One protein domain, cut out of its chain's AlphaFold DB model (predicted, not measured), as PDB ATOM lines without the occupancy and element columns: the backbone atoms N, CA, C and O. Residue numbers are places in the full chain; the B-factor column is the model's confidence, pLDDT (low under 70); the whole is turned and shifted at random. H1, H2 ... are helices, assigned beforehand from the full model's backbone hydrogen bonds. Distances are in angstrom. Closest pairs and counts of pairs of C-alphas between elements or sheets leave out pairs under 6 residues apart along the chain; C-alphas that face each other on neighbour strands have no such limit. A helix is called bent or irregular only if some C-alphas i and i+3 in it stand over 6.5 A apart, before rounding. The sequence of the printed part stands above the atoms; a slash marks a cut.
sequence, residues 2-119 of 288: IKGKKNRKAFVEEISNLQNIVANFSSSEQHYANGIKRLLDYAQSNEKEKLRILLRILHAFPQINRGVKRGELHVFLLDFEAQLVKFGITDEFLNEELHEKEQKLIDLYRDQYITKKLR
ATOM      1  N   ILE A   2     183.698 199.994 237.989       62.62
ATOM      2  CA  ILE A   2     183.618 199.402 239.341       62.62
ATOM      3  C   ILE A   2     182.200 198.910 239.699       62.62
ATOM      4  O   ILE A   2     181.285 199.695 239.962       62.62
ATOM      5  N   LYS A   3     181.999 197.586 239.752       62.88
ATOM      6  CA  LYS A   3     180.700 196.965 240.079       62.88
ATOM      7  C   LYS A   3     180.570 196.649 241.573       62.88
ATOM      8  O   LYS A   3     181.454 196.032 242.148       62.88
ATOM      9  N   GLY A   4     179.429 196.988 242.179       67.25
ATOM     10  CA  GLY A   4     179.063 196.586 243.549       67.25
ATOM     11  C   GLY A   4     179.536 197.530 244.667       67.25
ATOM     12  O   GLY A   4     180.615 198.111 244.603       67.25
ATOM     13  N   LYS A   5     178.720 197.679 245.725       69.75
ATOM     14  CA  LYS A   5     178.930 198.634 246.841       69.75
ATOM     15  C   LYS A   5     180.283 198.463 247.549       69.75
ATOM     16  O   LYS A   5     180.899 199.458 247.918       69.75
ATOM     17  N   LYS A   6     180.749 197.219 247.710       71.44
ATOM     18  CA  LYS A   6     182.044 196.891 248.330       71.44
ATOM     19  C   LYS A   6     183.218 197.445 247.516       71.44
ATOM     20  O   LYS A   6     184.102 198.076 248.081       71.44
ATOM     21  N   ASN A   7     183.164 197.301 246.195       77.25
ATOM     22  CA  ASN A   7     184.228 197.759 245.305       77.25
ATOM     23  C   ASN A   7     184.254 199.290 245.183       77.25
ATOM     24  O   ASN A   7     185.326 199.869 245.075       77.25
ATOM     25  N   ARG A   8     183.096 199.965 245.286       79.56
ATOM     26  CA  ARG A   8     183.052 201.440 245.349       79.56
ATOM     27  C   ARG A   8     183.706 201.984 246.619       79.56
ATOM     28  O   ARG A   8     184.429 202.963 246.546       79.56
ATOM     29  N   LYS A   9     183.482 201.344 247.773       80.81
ATOM     30  CA  LYS A   9     184.158 201.725 249.025       80.81
ATOM     31  C   LYS A   9     185.669 201.513 248.950       80.81
ATOM     32  O   LYS A   9     186.407 202.404 249.344       80.81
ATOM     33  N   ALA A  10     186.105 200.374 248.409       84.94
ATOM     34  CA  ALA A  10     187.525 200.088 248.220       84.94
ATOM     35  C   ALA A  10     188.204 201.144 247.332       84.94
ATOM     36  O   ALA A  10     189.278 201.621 247.666       84.94
ATOM     37  N   PHE A  11     187.536 201.571 246.256       85.06
ATOM     38  CA  PHE A  11     188.024 202.658 245.407       85.06
ATOM     39  C   PHE A  11     188.143 203.991 246.149       85.06
ATOM     40  O   PHE A  11     189.151 204.673 246.041       85.06
ATOM     41  N   VAL A  12     187.131 204.369 246.930       84.00
ATOM     42  CA  VAL A  12     187.175 205.616 247.706       84.00
ATOM     43  C   VAL A  12     188.352 205.609 248.697       84.00
ATOM     44  O   VAL A  12     189.052 206.612 248.832       84.00
ATOM     45  N   GLU A  13     188.611 204.476 249.351       85.75
ATOM     46  CA  GLU A  13     189.750 204.298 250.260       85.75
ATOM     47  C   GLU A  13     191.101 204.337 249.522       85.75
ATOM     48  O   GLU A  13     192.032 205.009 249.964       85.75
ATOM     49  N   GLU A  14     191.188 203.688 248.359       89.00
ATOM     50  CA  GLU A  14     192.339 203.727 247.450       89.00
ATOM     51  C   GLU A  14     192.701 205.174 247.067       89.00
ATOM     52  O   GLU A  14     193.845 205.595 247.257       89.00
ATOM     53  N   ILE A  15     191.719 205.963 246.616       88.38
ATOM     54  CA  ILE A  15     191.906 207.373 246.248       88.38
ATOM     55  C   ILE A  15     192.282 208.221 247.467       88.38
ATOM     56  O   ILE A  15     193.176 209.061 247.380       88.38
ATOM     57  N   SER A  16     191.653 208.001 248.626       84.69
ATOM     58  CA  SER A  16     192.006 208.746 249.839       84.69
ATOM     59  C   SER A  16     193.441 208.471 250.289       84.69
ATOM     60  O   SER A  16     194.123 209.395 250.730       84.69
ATOM     61  N   ASN A  17     193.913 207.229 250.187       87.38
ATOM     62  CA  ASN A  17     195.294 206.883 250.512       87.38
ATOM     63  C   ASN A  17     196.277 207.550 249.549       87.38
ATOM     64  O   ASN A  17     197.301 208.067 249.990       87.38
ATOM     65  N   LEU A  18     195.944 207.595 248.256       89.56
ATOM     66  CA  LEU A  18     196.747 208.301 247.262       89.56
ATOM     67  C   LEU A  18     196.837 209.799 247.571       89.56
ATOM     68  O   LEU A  18     197.938 210.343 247.597       89.56
ATOM     69  N   GLN A  19     195.709 210.443 247.886       88.25
ATOM     70  CA  GLN A  19     195.696 211.852 248.270       88.25
ATOM     71  C   GLN A  19     196.534 212.135 249.525       88.25
ATOM     72  O   GLN A  19     197.328 213.067 249.522       88.25
ATOM     73  N   ASN A  20     196.440 211.299 250.567       85.06
ATOM     74  CA  ASN A  20     197.255 211.466 251.778       85.06
ATOM     75  C   ASN A  20     198.769 211.403 251.483       85.06
ATOM     76  O   ASN A  20     199.548 212.086 252.144       85.06
ATOM     77  N   ILE A  21     199.194 210.592 250.506       83.81
ATOM     78  CA  ILE A  21     200.607 210.495 250.108       83.81
ATOM     79  C   ILE A  21     201.065 211.787 249.424       83.81
ATOM     80  O   ILE A  21     202.170 212.259 249.693       83.81
ATOM     81  N   VAL A  22     200.225 212.364 248.561       89.00
ATOM     82  CA  VAL A  22     200.570 213.578 247.805       89.00
ATOM     83  C   VAL A  22     200.264 214.874 248.558       89.00
ATOM     84  O   VAL A  22     200.729 215.925 248.144       89.00
ATOM     85  N   ALA A  23     199.571 214.822 249.700       85.81
ATOM     86  CA  ALA A  23     199.173 215.989 250.498       85.81
ATOM     87  C   ALA A  23     200.337 216.900 250.939       85.81
ATOM     88  O   ALA A  23     200.126 218.070 251.248       85.81
ATOM     89  N   ASN A  24     201.553 216.347 250.980       86.44
ATOM     90  CA  ASN A  24     202.803 217.008 251.363       86.44
ATOM     91  C   ASN A  24     203.666 217.444 250.166       86.44
ATOM     92  O   ASN A  24     204.857 217.688 250.343       86.44
ATOM     93  N   PHE A  25     203.122 217.482 248.945       91.06
ATOM     94  CA  PHE A  25     203.916 217.717 247.732       91.06
ATOM     95  C   PHE A  25     204.762 219.002 247.787       91.06
ATOM     96  O   PHE A  25     205.862 219.009 247.244       91.06
ATOM     97  N   SER A  26     204.296 220.060 248.460       89.75
ATOM     98  CA  SER A  26     205.012 221.339 248.543       89.75
ATOM     99  C   SER A  26     206.057 221.413 249.663       89.75
ATOM    100  O   SER A  26     206.786 222.395 249.758       89.75
ATOM    101  N   SER A  27     206.193 220.373 250.493       89.12
ATOM    102  CA  SER A  27     207.129 220.381 251.625       89.12
ATOM    103  C   SER A  27     208.603 220.306 251.202       89.12
ATOM    104  O   SER A  27     209.474 220.747 251.947       89.12
ATOM    105  N   SER A  28     208.912 219.715 250.040       91.75
ATOM    106  CA  SER A  28     210.258 219.697 249.443       91.75
ATOM    107  C   SER A  28     210.221 219.227 247.987       91.75
ATOM    108  O   SER A  28     209.273 218.560 247.573       91.75
ATOM    109  N   GLU A  29     211.296 219.459 247.228       92.31
ATOM    110  CA  GLU A  29     211.451 218.904 245.870       92.31
ATOM    111  C   GLU A  29     211.343 217.371 245.844       92.31
ATOM    112  O   GLU A  29     210.794 216.787 244.910       92.31
ATOM    113  N   GLN A  30     211.819 216.696 246.895       93.44
ATOM    114  CA  GLN A  30     211.701 215.244 247.010       93.44
ATOM    115  C   GLN A  30     210.242 214.811 247.201       93.44
ATOM    116  O   GLN A  30     209.812 213.827 246.595       93.44
ATOM    117  N   HIS A  31     209.473 215.528 248.028       92.81
ATOM    118  CA  HIS A  31     208.045 215.260 248.193       92.81
ATOM    119  C   HIS A  31     207.266 215.545 246.910       92.81
ATOM    120  O   HIS A  31     206.415 214.737 246.540       92.81
ATOM    121  N   TYR A  32     207.614 216.620 246.203       94.75
ATOM    122  CA  TYR A  32     207.056 216.960 244.900       94.75
ATOM    123  C   TYR A  32     207.265 215.825 243.891       94.75
ATOM    124  O   TYR A  32     206.305 215.254 243.367       94.75
ATOM    125  N   ALA A  33     208.524 215.424 243.685       94.25
ATOM    126  CA  ALA A  33     208.889 214.374 242.741       94.25
ATOM    127  C   ALA A  33     208.251 213.023 243.100       94.25
ATOM    128  O   ALA A  33     207.773 212.304 242.221       94.25
ATOM    129  N   ASN A  34     208.205 212.678 244.391       94.06
ATOM    130  CA  ASN A  34     207.549 211.459 244.854       94.06
ATOM    131  C   ASN A  34     206.029 211.503 244.628       94.06
ATOM    132  O   ASN A  34     205.442 210.500 244.223       94.06
ATOM    133  N   GLY A  35     205.401 212.660 244.854       93.06
ATOM    134  CA  GLY A  35     203.975 212.859 244.621       93.06
ATOM    135  C   GLY A  35     203.608 212.648 243.154       93.06
ATOM    136  O   GLY A  35     202.762 211.806 242.851       93.06
ATOM    137  N   ILE A  36     204.324 213.321 242.248       94.62
ATOM    138  CA  ILE A  36     204.184 213.139 240.796       94.62
ATOM    139  C   ILE A  36     204.394 211.673 240.413       94.62
ATOM    140  O   ILE A  36     203.523 211.070 239.791       94.62
ATOM    141  N   LYS A  37     205.508 211.058 240.837       94.31
ATOM    142  CA  LYS A  37     205.803 209.653 240.528       94.31
ATOM    143  C   LYS A  37     204.659 208.732 240.947       94.31
ATOM    144  O   LYS A  37     204.247 207.879 240.169       94.31
ATOM    145  N   ARG A  38     204.110 208.917 242.150       93.25
ATOM    146  CA  ARG A  38     203.036 208.062 242.662       93.25
ATOM    147  C   ARG A  38     201.743 208.197 241.860       93.25
ATOM    148  O   ARG A  38     201.072 207.190 241.635       93.25
ATOM    149  N   LEU A  39     201.403 209.412 241.426       93.81
ATOM    150  CA  LEU A  39     200.252 209.651 240.556       93.81
ATOM    151  C   LEU A  39     200.452 209.028 239.168       93.81
ATOM    152  O   LEU A  39     199.518 208.445 238.619       93.81
ATOM    153  N   LEU A  40     201.670 209.076 238.624       93.06
ATOM    154  CA  LEU A  40     201.997 208.448 237.341       93.06
ATOM    155  C   LEU A  40     201.974 206.917 237.426       93.06
ATOM    156  O   LEU A  40     201.374 206.277 236.566       93.06
ATOM    157  N   ASP A  41     202.544 206.325 238.481       92.50
ATOM    158  CA  ASP A  41     202.470 204.879 238.740       92.50
ATOM    159  C   ASP A  41     201.004 204.416 238.826       92.50
ATOM    160  O   ASP A  41     200.626 203.362 238.302       92.50
ATOM    161  N   TYR A  42     200.155 205.227 239.472       91.94
ATOM    162  CA  TYR A  42     198.719 204.983 239.552       91.94
ATOM    163  C   TYR A  42     198.058 205.033 238.172       91.94
ATOM    164  O   TYR A  42     197.310 204.116 237.828       91.94
ATOM    165  N   ALA A  43     198.343 206.078 237.390       90.19
ATOM    166  CA  ALA A  43     197.802 206.271 236.047       90.19
ATOM    167  C   ALA A  43     198.197 205.135 235.091       90.19
ATOM    168  O   ALA A  43     197.368 204.683 234.308       90.19
ATOM    169  N   GLN A  44     199.426 204.624 235.198       88.88
ATOM    170  CA  GLN A  44     199.910 203.485 234.408       88.88
ATOM    171  C   GLN A  44     199.216 202.166 234.758       88.88
ATOM    172  O   GLN A  44     199.012 201.320 233.892       88.88
ATOM    173  N   SER A  45     198.881 201.974 236.035       88.88
ATOM    174  CA  SER A  45     198.392 200.691 236.553       88.88
ATOM    175  C   SER A  45     196.868 200.541 236.499       88.88
ATOM    176  O   SER A  45     196.348 199.484 236.858       88.88
ATOM    177  N   ASN A  46     196.133 201.586 236.109       88.19
ATOM    178  CA  ASN A  46     194.673 201.629 236.195       88.19
ATOM    179  C   ASN A  46     193.997 201.962 234.859       88.19
ATOM    180  O   ASN A  46     194.578 202.553 233.955       88.19
ATOM    181  N   GLU A  47     192.718 201.592 234.758       87.00
ATOM    182  CA  GLU A  47     191.849 201.943 233.630       87.00
ATOM    183  C   GLU A  47     191.696 203.470 233.495       87.00
ATOM    184  O   GLU A  47     191.584 204.179 234.500       87.00
ATOM    185  N   LYS A  48     191.591 203.975 232.256       84.81
ATOM    186  CA  LYS A  48     191.435 205.417 231.979       84.81
ATOM    187  C   LYS A  48     190.226 206.044 232.697       84.81
ATOM    188  O   LYS A  48     190.320 207.171 233.172       84.81
ATOM    189  N   GLU A  49     189.127 205.300 232.847       83.31
ATOM    190  CA  GLU A  49     187.931 205.712 233.611       83.31
ATOM    191  C   GLU A  49     188.279 206.084 235.065       83.31
ATOM    192  O   GLU A  49     187.874 207.126 235.579       83.31
ATOM    193  N   LYS A  50     189.088 205.255 235.745       87.50
ATOM    194  CA  LYS A  50     189.515 205.535 237.125       87.50
ATOM    195  C   LYS A  50     190.370 206.792 237.201       87.50
ATOM    196  O   LYS A  50     190.259 207.537 238.170       87.50
ATOM    197  N   LEU A  51     191.218 207.013 236.200       87.81
ATOM    198  CA  LEU A  51     192.072 208.190 236.147       87.81
ATOM    199  C   LEU A  51     191.259 209.472 235.948       87.81
ATOM    200  O   LEU A  51     191.519 210.458 236.634       87.81
ATOM    201  N   ARG A  52     190.238 209.438 235.082       87.38
ATOM    202  CA  ARG A  52     189.291 210.550 234.926       87.38
ATOM    203  C   ARG A  52     188.663 210.906 236.271       87.38
ATOM    204  O   ARG A  52     188.708 212.061 236.683       87.38
ATOM    205  N   ILE A  53     188.153 209.908 236.996       88.69
ATOM    206  CA  ILE A  53     187.558 210.116 238.324       88.69
ATOM    207  C   ILE A  53     188.591 210.672 239.318       88.69
ATOM    208  O   ILE A  53     188.275 211.604 240.052       88.69
ATOM    209  N   LEU A  54     189.819 210.136 239.340       89.44
ATOM    210  CA  LEU A  54     190.893 210.633 240.206       89.44
ATOM    211  C   LEU A  54     191.153 212.122 239.966       89.44
ATOM    212  O   LEU A  54     191.205 212.877 240.928       89.44
ATOM    213  N   LEU A  55     191.301 212.546 238.710       87.75
ATOM    214  CA  LEU A  55     191.588 213.942 238.369       87.75
ATOM    215  C   LEU A  55     190.454 214.873 238.785       87.75
ATOM    216  O   LEU A  55     190.708 215.889 239.425       87.75
ATOM    217  N   ARG A  56     189.195 214.485 238.533       87.19
ATOM    218  CA  ARG A  56     188.037 215.252 239.019       87.19
ATOM    219  C   ARG A  56     188.050 215.385 240.541       87.19
ATOM    220  O   ARG A  56     187.789 216.465 241.060       87.19
ATOM    221  N   ILE A  57     188.412 214.321 241.258       87.50
ATOM    222  CA  ILE A  57     188.535 214.342 242.720       87.50
ATOM    223  C   ILE A  57     189.734 215.191 243.181       87.50
ATOM    224  O   ILE A  57     189.614 215.890 244.179       87.50
ATOM    225  N   LEU A  58     190.879 215.161 242.494       87.38
ATOM    226  CA  LEU A  58     192.055 215.966 242.852       87.38
ATOM    227  C   LEU A  58     191.811 217.466 242.674       87.38
ATOM    228  O   LEU A  58     192.279 218.241 243.500       87.38
ATOM    229  N   HIS A  59     191.060 217.862 241.644       83.56
ATOM    230  CA  HIS A  59     190.688 219.260 241.422       83.56
ATOM    231  C   HIS A  59     189.569 219.727 242.346       83.56
ATOM    232  O   HIS A  59     189.676 220.788 242.952       83.56
ATOM    233  N   ALA A  60     188.500 218.939 242.479       79.81
ATOM    234  CA  ALA A  60     187.342 219.353 243.267       79.81
ATOM    235  C   ALA A  60     187.563 219.198 244.768       79.81
ATOM    236  O   ALA A  60     187.082 220.006 245.551       79.81
ATOM    237  N   PHE A  61     188.267 218.141 245.171       82.06
ATOM    238  CA  PHE A  61     188.345 217.680 246.553       82.06
ATOM    239  C   PHE A  61     189.778 217.318 246.984       82.06
ATOM    240  O   PHE A  61     190.002 216.212 247.496       82.06
ATOM    241  N   PRO A  62     190.772 218.199 246.774       81.94
ATOM    242  CA  PRO A  62     192.145 217.951 247.203       81.94
ATOM    243  C   PRO A  62     192.266 217.811 248.727       81.94
ATOM    244  O   PRO A  62     191.791 218.649 249.488       81.94
ATOM    245  N   GLN A  63     192.989 216.789 249.193       81.62
ATOM    246  CA  GLN A  63     193.492 216.738 250.569       81.62
ATOM    247  C   GLN A  63     194.929 217.259 250.586       81.62
ATOM    248  O   GLN A  63     195.865 216.517 250.294       81.62
ATOM    249  N   ILE A  64     195.096 218.536 250.927       79.44
ATOM    250  CA  ILE A  64     196.404 219.175 251.111       79.44
ATOM    251  C   ILE A  64     196.676 219.448 252.584       79.44
ATOM    252  O   ILE A  64     195.759 219.707 253.372       79.44
ATOM    253  N   ASN A  65     197.952 219.415 252.953       78.44
ATOM    254  CA  ASN A  65     198.352 219.746 254.307       78.44
ATOM    255  C   ASN A  65     198.163 221.229 254.630       78.44
ATOM    256  O   ASN A  65     197.929 222.087 253.773       78.44
ATOM    257  N   ARG A  66     198.199 221.516 255.929       74.12
ATOM    258  CA  ARG A  66     198.101 222.873 256.452       74.12
ATOM    259  C   ARG A  66     199.226 223.752 255.887       74.12
ATOM    260  O   ARG A  66     200.338 223.265 255.717       74.12
ATOM    261  N   GLY A  67     198.929 225.014 255.582       75.00
ATOM    262  CA  GLY A  67     199.901 225.959 255.012       75.00
ATOM    263  C   GLY A  67     200.216 225.796 253.518       75.00
ATOM    264  O   GLY A  67     200.865 226.672 252.953       75.00
ATOM    265  N   VAL A  68     199.744 224.736 252.852       81.88
ATOM    266  CA  VAL A  68     199.875 224.602 251.393       81.88
ATOM    267  C   VAL A  68     198.960 225.615 250.701       81.88
ATOM    268  O   VAL A  68     197.749 225.606 250.941       81.88
ATOM    269  N   LYS A  69     199.536 226.460 249.839       83.94
ATOM    270  CA  LYS A  69     198.800 227.476 249.073       83.94
ATOM    271  C   LYS A  69     198.050 226.864 247.896       83.94
ATOM    272  O   LYS A  69     198.552 225.953 247.233       83.94
ATOM    273  N   ARG A  70     196.885 227.421 247.551       81.50
ATOM    274  CA  ARG A  70     196.099 226.955 246.390       81.50
ATOM    275  C   ARG A  70     196.835 227.082 245.063       81.50
ATOM    276  O   ARG A  70     196.749 226.174 244.240       81.50
ATOM    277  N   GLY A  71     197.599 228.156 244.879       83.94
ATOM    278  CA  GLY A  71     198.414 228.344 243.676       83.94
ATOM    279  C   GLY A  71     199.445 227.230 243.470       83.94
ATOM    280  O   GLY A  71     199.623 226.760 242.352       83.94
ATOM    281  N   GLU A  72     200.073 226.747 244.546       88.25
ATOM    282  CA  GLU A  72     201.049 225.650 244.475       88.25
ATOM    283  C   GLU A  72     200.384 224.326 244.093       88.25
ATOM    284  O   GLU A  72     200.917 223.580 243.274       88.25
ATOM    285  N   LEU A  73     199.194 224.053 244.643       87.88
ATOM    286  CA  LEU A  73     198.407 222.879 244.266       87.88
ATOM    287  C   LEU A  73     198.023 222.926 242.787       87.88
ATOM    288  O   LEU A  73     198.138 221.917 242.096       87.88
ATOM    289  N   HIS A  74     197.583 224.086 242.302       87.62
ATOM    290  CA  HIS A  74     197.208 224.249 240.903       87.62
ATOM    291  C   HIS A  74     198.380 223.931 239.966       87.62
ATOM    292  O   HIS A  74     198.225 223.133 239.046       87.62
ATOM    293  N   VAL A  75     199.567 224.477 240.250       91.44
ATOM    294  CA  VAL A  75     200.789 224.180 239.484       91.44
ATOM    295  C   VAL A  75     201.132 222.688 239.533       91.44
ATOM    296  O   VAL A  75     201.385 222.089 238.492       91.44
ATOM    297  N   PHE A  76     201.068 222.061 240.710       93.62
ATOM    298  CA  PHE A  76     201.336 220.627 240.862       93.62
ATOM    299  C   PHE A  76     200.390 219.747 240.030       93.62
ATOM    300  O   PHE A  76     200.824 218.766 239.421       93.62
ATOM    301  N   LEU A  77     199.097 220.085 239.985       91.25
ATOM    302  CA  LEU A  77     198.119 219.337 239.191       91.25
ATOM    303  C   LEU A  77     198.341 219.523 237.685       91.25
ATOM    304  O   LEU A  77     198.286 218.535 236.955       91.25
ATOM    305  N   LEU A  78     198.667 220.736 237.231       91.44
ATOM    306  CA  LEU A  78     199.015 220.990 235.827       91.44
ATOM    307  C   LEU A  78     200.261 220.209 235.391       91.44
ATOM    308  O   LEU A  78     200.280 219.616 234.313       91.44
ATOM    309  N   ASP A  79     201.284 220.146 236.242       93.81
ATOM    310  CA  ASP A  79     202.496 219.364 235.983       93.81
ATOM    311  C   ASP A  79     202.214 217.862 235.872       93.81
ATOM    312  O   ASP A  79     202.844 217.153 235.075       93.81
ATOM    313  N   PHE A  80     201.277 217.353 236.673       92.62
ATOM    314  CA  PHE A  80     200.817 215.976 236.562       92.62
ATOM    315  C   PHE A  80     200.073 215.746 235.241       92.62
ATOM    316  O   PHE A  80     200.406 214.813 234.508       92.62
ATOM    317  N   GLU A  81     199.118 216.611 234.898       90.62
ATOM    318  CA  GLU A  81     198.318 216.511 233.673       90.62
ATOM    319  C   GLU A  81     199.163 216.594 232.402       90.62
ATOM    320  O   GLU A  81     199.024 215.754 231.512       90.62
ATOM    321  N   ALA A  82     200.136 217.506 232.352       90.69
ATOM    322  CA  ALA A  82     201.075 217.611 231.237       90.69
ATOM    323  C   ALA A  82     201.849 216.300 230.992       90.69
ATOM    324  O   ALA A  82     202.235 215.977 229.864       90.69
ATOM    325  N   GLN A  83     202.068 215.502 232.039       91.75
ATOM    326  CA  GLN A  83     202.723 214.200 231.930       91.75
ATOM    327  C   GLN A  83     201.765 213.076 231.524       91.75
ATOM    328  O   GLN A  83     202.230 212.071 230.979       91.75
ATOM    329  N   LEU A  84     200.452 213.245 231.705       88.75
ATOM    330  CA  LEU A  84     199.437 212.279 231.275       88.75
ATOM    331  C   LEU A  84     199.329 212.155 229.754       88.75
ATOM    332  O   LEU A  84     199.021 211.070 229.250       88.75
ATOM    333  N   VAL A  85     199.714 213.202 229.022       84.50
ATOM    334  CA  VAL A  85     199.834 213.181 227.556       84.50
ATOM    335  C   VAL A  85     200.723 212.022 227.086       84.50
ATOM    336  O   VAL A  85     200.409 211.345 226.107       84.50
ATOM    337  N   LYS A  86     201.789 211.703 227.837       84.06
ATOM    338  CA  LYS A  86     202.713 210.592 227.529       84.06
ATOM    339  C   LYS A  86     202.053 209.210 227.621       84.06
ATOM    340  O   LYS A  86     202.575 208.252 227.062       84.06
ATOM    341  N   PHE A  87     200.909 209.110 228.294       80.38
ATOM    342  CA  PHE A  87     200.117 207.887 228.453       80.38
ATOM    343  C   PHE A  87     198.899 207.845 227.513       80.38
ATOM    344  O   PHE A  87     198.034 206.978 227.650       80.38
ATOM    345  N   GLY A  88     198.812 208.770 226.548       79.25
ATOM    346  CA  GLY A  88     197.693 208.842 225.606       79.25
ATOM    347  C   GLY A  88     196.371 209.231 226.276       79.25
ATOM    348  O   GLY A  88     195.305 208.742 225.880       79.25
ATOM    349  N   ILE A  89     196.451 210.043 227.332       80.69
ATOM    350  CA  ILE A  89     195.320 210.732 227.954       80.69
ATOM    351  C   ILE A  89     195.386 212.184 227.493       80.69
ATOM    352  O   ILE A  89     196.376 212.867 227.734       80.69
ATOM    353  N   THR A  90     194.357 212.607 226.768       78.94
ATOM    354  CA  THR A  90     194.243 213.949 226.194       78.94
ATOM    355  C   THR A  90     193.334 214.819 227.050       78.94
ATOM    356  O   THR A  90     192.480 214.306 227.775       78.94
ATOM    357  N   ASP A  91     193.460 216.135 226.901       76.75
ATOM    358  CA  ASP A  91     192.570 217.099 227.555       76.75
ATOM    359  C   ASP A  91     191.102 216.854 227.177       76.75
ATOM    360  O   ASP A  91     190.214 216.944 228.020       76.75
ATOM    361  N   GLU A  92     190.836 216.453 225.928       81.00
ATOM    362  CA  GLU A  92     189.498 216.053 225.476       81.00
ATOM    363  C   GLU A  92     188.927 214.914 226.328       81.00
ATOM    364  O   GLU A  92     187.807 215.022 226.821       81.00
ATOM    365  N   PHE A  93     189.714 213.865 226.593       81.19
ATOM    366  CA  PHE A  93     189.276 212.735 227.415       81.19
ATOM    367  C   PHE A  93     188.983 213.138 228.868       81.19
ATOM    368  O   PHE A  93     188.138 212.521 229.523       81.19
ATOM    369  N   LEU A  94     189.698 214.130 229.399       74.44
ATOM    370  CA  LEU A  94     189.487 214.638 230.758       74.44
ATOM    371  C   LEU A  94     188.238 215.512 230.855       74.44
ATOM    372  O   LEU A  94     187.543 215.478 231.875       74.44
ATOM    373  N   ASN A  95     187.937 216.239 229.781       80.69
ATOM    374  CA  ASN A  95     186.801 217.146 229.675       80.69
ATOM    375  C   ASN A  95     185.494 216.460 229.257       80.69
ATOM    376  O   ASN A  95     184.438 217.075 229.387       80.69
ATOM    377  N   GLU A  96     185.540 215.199 228.816       84.19
ATOM    378  CA  GLU A  96     184.343 214.389 228.575       84.19
ATOM    379  C   GLU A  96     183.399 214.376 229.788       84.19
ATOM    380  O   GLU A  96     183.820 214.298 230.949       84.19
ATOM    381  N   GLU A  97     182.098 214.430 229.496       83.81
ATOM    382  CA  GLU A  97     181.049 214.377 230.506       83.81
ATOM    383  C   GLU A  97     181.089 213.033 231.246       83.81
ATOM    384  O   GLU A  97     181.229 211.962 230.646       83.81
ATOM    385  N   LEU A  98     180.976 213.089 232.572       83.38
ATOM    386  CA  LEU A  98     181.010 211.895 233.403       83.38
ATOM    387  C   LEU A  98     179.760 211.055 233.178       83.38
ATOM    388  O   LEU A  98     178.626 211.529 233.279       83.38
ATOM    389  N   HIS A  99     179.950 209.757 232.985       85.81
ATOM    390  CA  HIS A  99     178.828 208.836 233.000       85.81
ATOM    391  C   HIS A  99     178.195 208.788 234.396       85.81
ATOM    392  O   HIS A  99     178.875 208.876 235.418       85.81
ATOM    393  N   GLU A 100     176.890 208.510 234.467       84.12
ATOM    394  CA  GLU A 100     176.117 208.473 235.723       84.12
ATOM    395  C   GLU A 100     176.778 207.616 236.827       84.12
ATOM    396  O   GLU A 100     176.673 207.889 238.024       84.12
ATOM    397  N   LYS A 101     177.477 206.544 236.444       84.19
ATOM    398  CA  LYS A 101     178.170 205.652 237.384       84.19
ATOM    399  C   LYS A 101     179.492 206.224 237.895       84.19
ATOM    400  O   LYS A 101     179.839 205.934 239.038       84.19
ATOM    401  N   GLU A 102     180.198 207.003 237.082       86.75
ATOM    402  CA  GLU A 102     181.398 207.747 237.478       86.75
ATOM    403  C   GLU A 102     180.999 208.886 238.416       86.75
ATOM    404  O   GLU A 102     181.538 208.997 239.516       86.75
ATOM    405  N   GLN A 103     179.942 209.619 238.059       86.31
ATOM    406  CA  GLN A 103     179.367 210.666 238.896       86.31
ATOM    407  C   GLN A 103     178.958 210.134 240.279       86.31
ATOM    408  O   GLN A 103     179.335 210.691 241.306       86.31
ATOM    409  N   LYS A 104     178.297 208.969 240.337       84.88
ATOM    410  CA  LYS A 104     177.959 208.297 241.608       84.88
ATOM    411  C   LYS A 104     179.176 207.927 242.460       84.88
ATOM    412  O   LYS A 104     179.017 207.736 243.664       84.88
ATOM    413  N   LEU A 105     180.355 207.732 241.868       85.88
ATOM    414  CA  LEU A 105     181.583 207.472 242.625       85.88
ATOM    415  C   LEU A 105     182.146 208.759 243.221       85.88
ATOM    416  O   LEU A 105     182.563 208.730 244.377       85.88
ATOM    417  N   ILE A 106     182.095 209.866 242.480       85.62
ATOM    418  CA  ILE A 106     182.473 211.192 242.977       85.62
ATOM    419  C   ILE A 106     181.530 211.623 244.103       85.62
ATOM    420  O   ILE A 106     181.996 211.972 245.184       85.62
ATOM    421  N   ASP A 107     180.215 211.482 243.910       81.38
ATOM    422  CA  ASP A 107     179.211 211.772 244.938       81.38
ATOM    423  C   ASP A 107     179.437 210.910 246.200       81.38
ATOM    424  O   ASP A 107     179.328 211.388 247.329       81.38
ATOM    425  N   LEU A 108     179.814 209.634 246.035       81.81
ATOM    426  CA  LEU A 108     180.106 208.739 247.159       81.81
ATOM    427  C   LEU A 108     181.403 209.109 247.887       81.81
ATOM    428  O   LEU A 108     181.449 209.034 249.117       81.81
ATOM    429  N   TYR A 109     182.451 209.455 247.136       82.00
ATOM    430  CA  TYR A 109     183.707 209.954 247.690       82.00
ATOM    431  C   TYR A 109     183.432 211.211 248.514       82.00
ATOM    432  O   TYR A 109     183.847 211.285 249.676       82.00
ATOM    433  N   ARG A 110     182.621 212.118 247.947       79.31
ATOM    434  CA  ARG A 110     182.087 213.292 248.622       79.31
ATOM    435  C   ARG A 110     181.448 212.927 249.946       79.31
ATOM    436  O   ARG A 110     181.968 213.243 251.006       79.31
ATOM    437  N   ASP A 111     180.373 212.168 249.934       75.38
ATOM    438  CA  ASP A 111     179.613 211.960 251.164       75.38
ATOM    439  C   ASP A 111     180.411 211.227 252.268       75.38
ATOM    440  O   ASP A 111     180.172 211.453 253.457       75.38
ATOM    441  N   GLN A 112     181.378 210.371 251.908       75.12
ATOM    442  CA  GLN A 112     182.113 209.543 252.876       75.12
ATOM    443  C   GLN A 112     183.382 210.175 253.454       75.12
ATOM    444  O   GLN A 112     183.662 209.974 254.640       75.12
ATOM    445  N   TYR A 113     184.179 210.863 252.637       67.94
ATOM    446  CA  TYR A 113     185.520 211.305 253.038       67.94
ATOM    447  C   TYR A 113     185.632 212.818 253.202       67.94
ATOM    448  O   TYR A 113     186.530 213.292 253.897       67.94
ATOM    449  N   ILE A 114     184.678 213.577 252.661       60.12
ATOM    450  CA  ILE A 114     184.796 215.033 252.578       60.12
ATOM    451  C   ILE A 114     184.386 215.750 253.850       60.12
ATOM    452  O   ILE A 114     185.078 216.668 254.285       60.12
ATOM    453  N   THR A 115     183.352 215.261 254.529       57.78
ATOM    454  CA  THR A 115     182.903 215.818 255.816       57.78
ATOM    455  C   THR A 115     183.961 215.752 256.923       57.78
ATOM    456  O   THR A 115     183.774 216.361 257.971       57.78
ATOM    457  N   LYS A 116     185.069 215.026 256.720       60.84
ATOM    458  CA  LYS A 116     186.125 214.845 257.724       60.84
ATOM    459  C   LYS A 116     187.364 215.714 257.510       60.84
ATOM    460  O   LYS A 116     188.130 215.856 258.459       60.84
ATOM    461  N   LYS A 117     187.618 216.213 256.295       61.34
ATOM    462  CA  LYS A 117     188.939 216.772 255.943       61.34
ATOM    463  C   LYS A 117     188.952 217.956 254.973       61.34
ATOM    464  O   LYS A 117     190.028 218.514 254.785       61.34
ATOM    465  N   LEU A 118     187.833 218.347 254.361       60.53
ATOM    466  CA  LEU A 118     187.866 219.431 253.370       60.53
ATOM    467  C   LEU A 118     187.682 220.815 253.957       60.53
ATOM    468  O   LEU A 118     187.086 220.982 255.023       60.53
ATOM    469  N   ARG A 119     188.222 221.794 253.227       69.06
ATOM    470  CA  ARG A 119     188.061 223.210 253.524       69.06
ATOM    471  C   ARG A 119     186.854 223.766 252.774       69.06
ATOM    472  O   ARG A 119     186.163 223.076 252.020       69.06
TER     473      ARG A 119
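AT A GLANCE: This is residues 2 to 119 of the 288 residues of an uncharacterized protein of Rhodobacteraceae bacterium MED-G07 (UniProt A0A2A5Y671). H1 and H2 form a splayed helical hairpin, a narrow V, laid over one side of a second set of helices in which H3 sits between H4 and H6. Short H5 packs on H3 near residues 52 to 55. The printed part has 118 residues with six named helices, H1 to H6 along the chain, and no named strand; its class is all helix. It is compact, with a radius of gyration of the C-alphas of 13.8 A and spans of 39 by 35 by 21 A.

IN THESE COORDINATES: H1, residues 5 to 22, spans 26.3 A from C-alpha 5 at (178.930, 198.634, 246.841). H4, residues 70 to 87, spans 26.5 A. H2 is residues 29 to 45, 24.3 A; H3 residues 48 to 60, 18.4 A; H5 residues 91 to 95, 6.1 A. H6, residues 100 to 116, spans 25.0 A to C-alpha 116 at (186.125, 214.845, 257.724); it has a kink of 26 degrees near residue 110 and is only just irregular, with C-alphas 112 and 115 7.0 A apart.

HOW THE PARTS SIT: H1 touches H2 with residues 18 to 22 alone, C-alphas of Val 22 and Gly 35 closest at 4.7 A, at a shallow tilt of 26 degrees, opposite ways. With residues 8 to 16 alone H1 touches H6, closest C-alphas Val 12 and Tyr 109 at 5.6 A. H2, H3 and H4 form an up and down bundle, each running against the one before. H2 touches H4, closest C-alphas Ile 36 and Phe 80 at 6.1 A. H3 touches residues 102 to 106 of H6, closest C-alphas Ile 53 and Glu 102 at 6.7 A. H1, H2, H3 and H5 have every O i to N i+4 pair within hydrogen-bond range, H4 10 of 14, H6 11 of 13.

THE WHOLE: The farthest C-alphas, Gly 4 and Glu 29, are 39.4 A apart. The printed part has no cut and no long link. Residues 2 to 5 and 113 to 119 have pLDDT under 70.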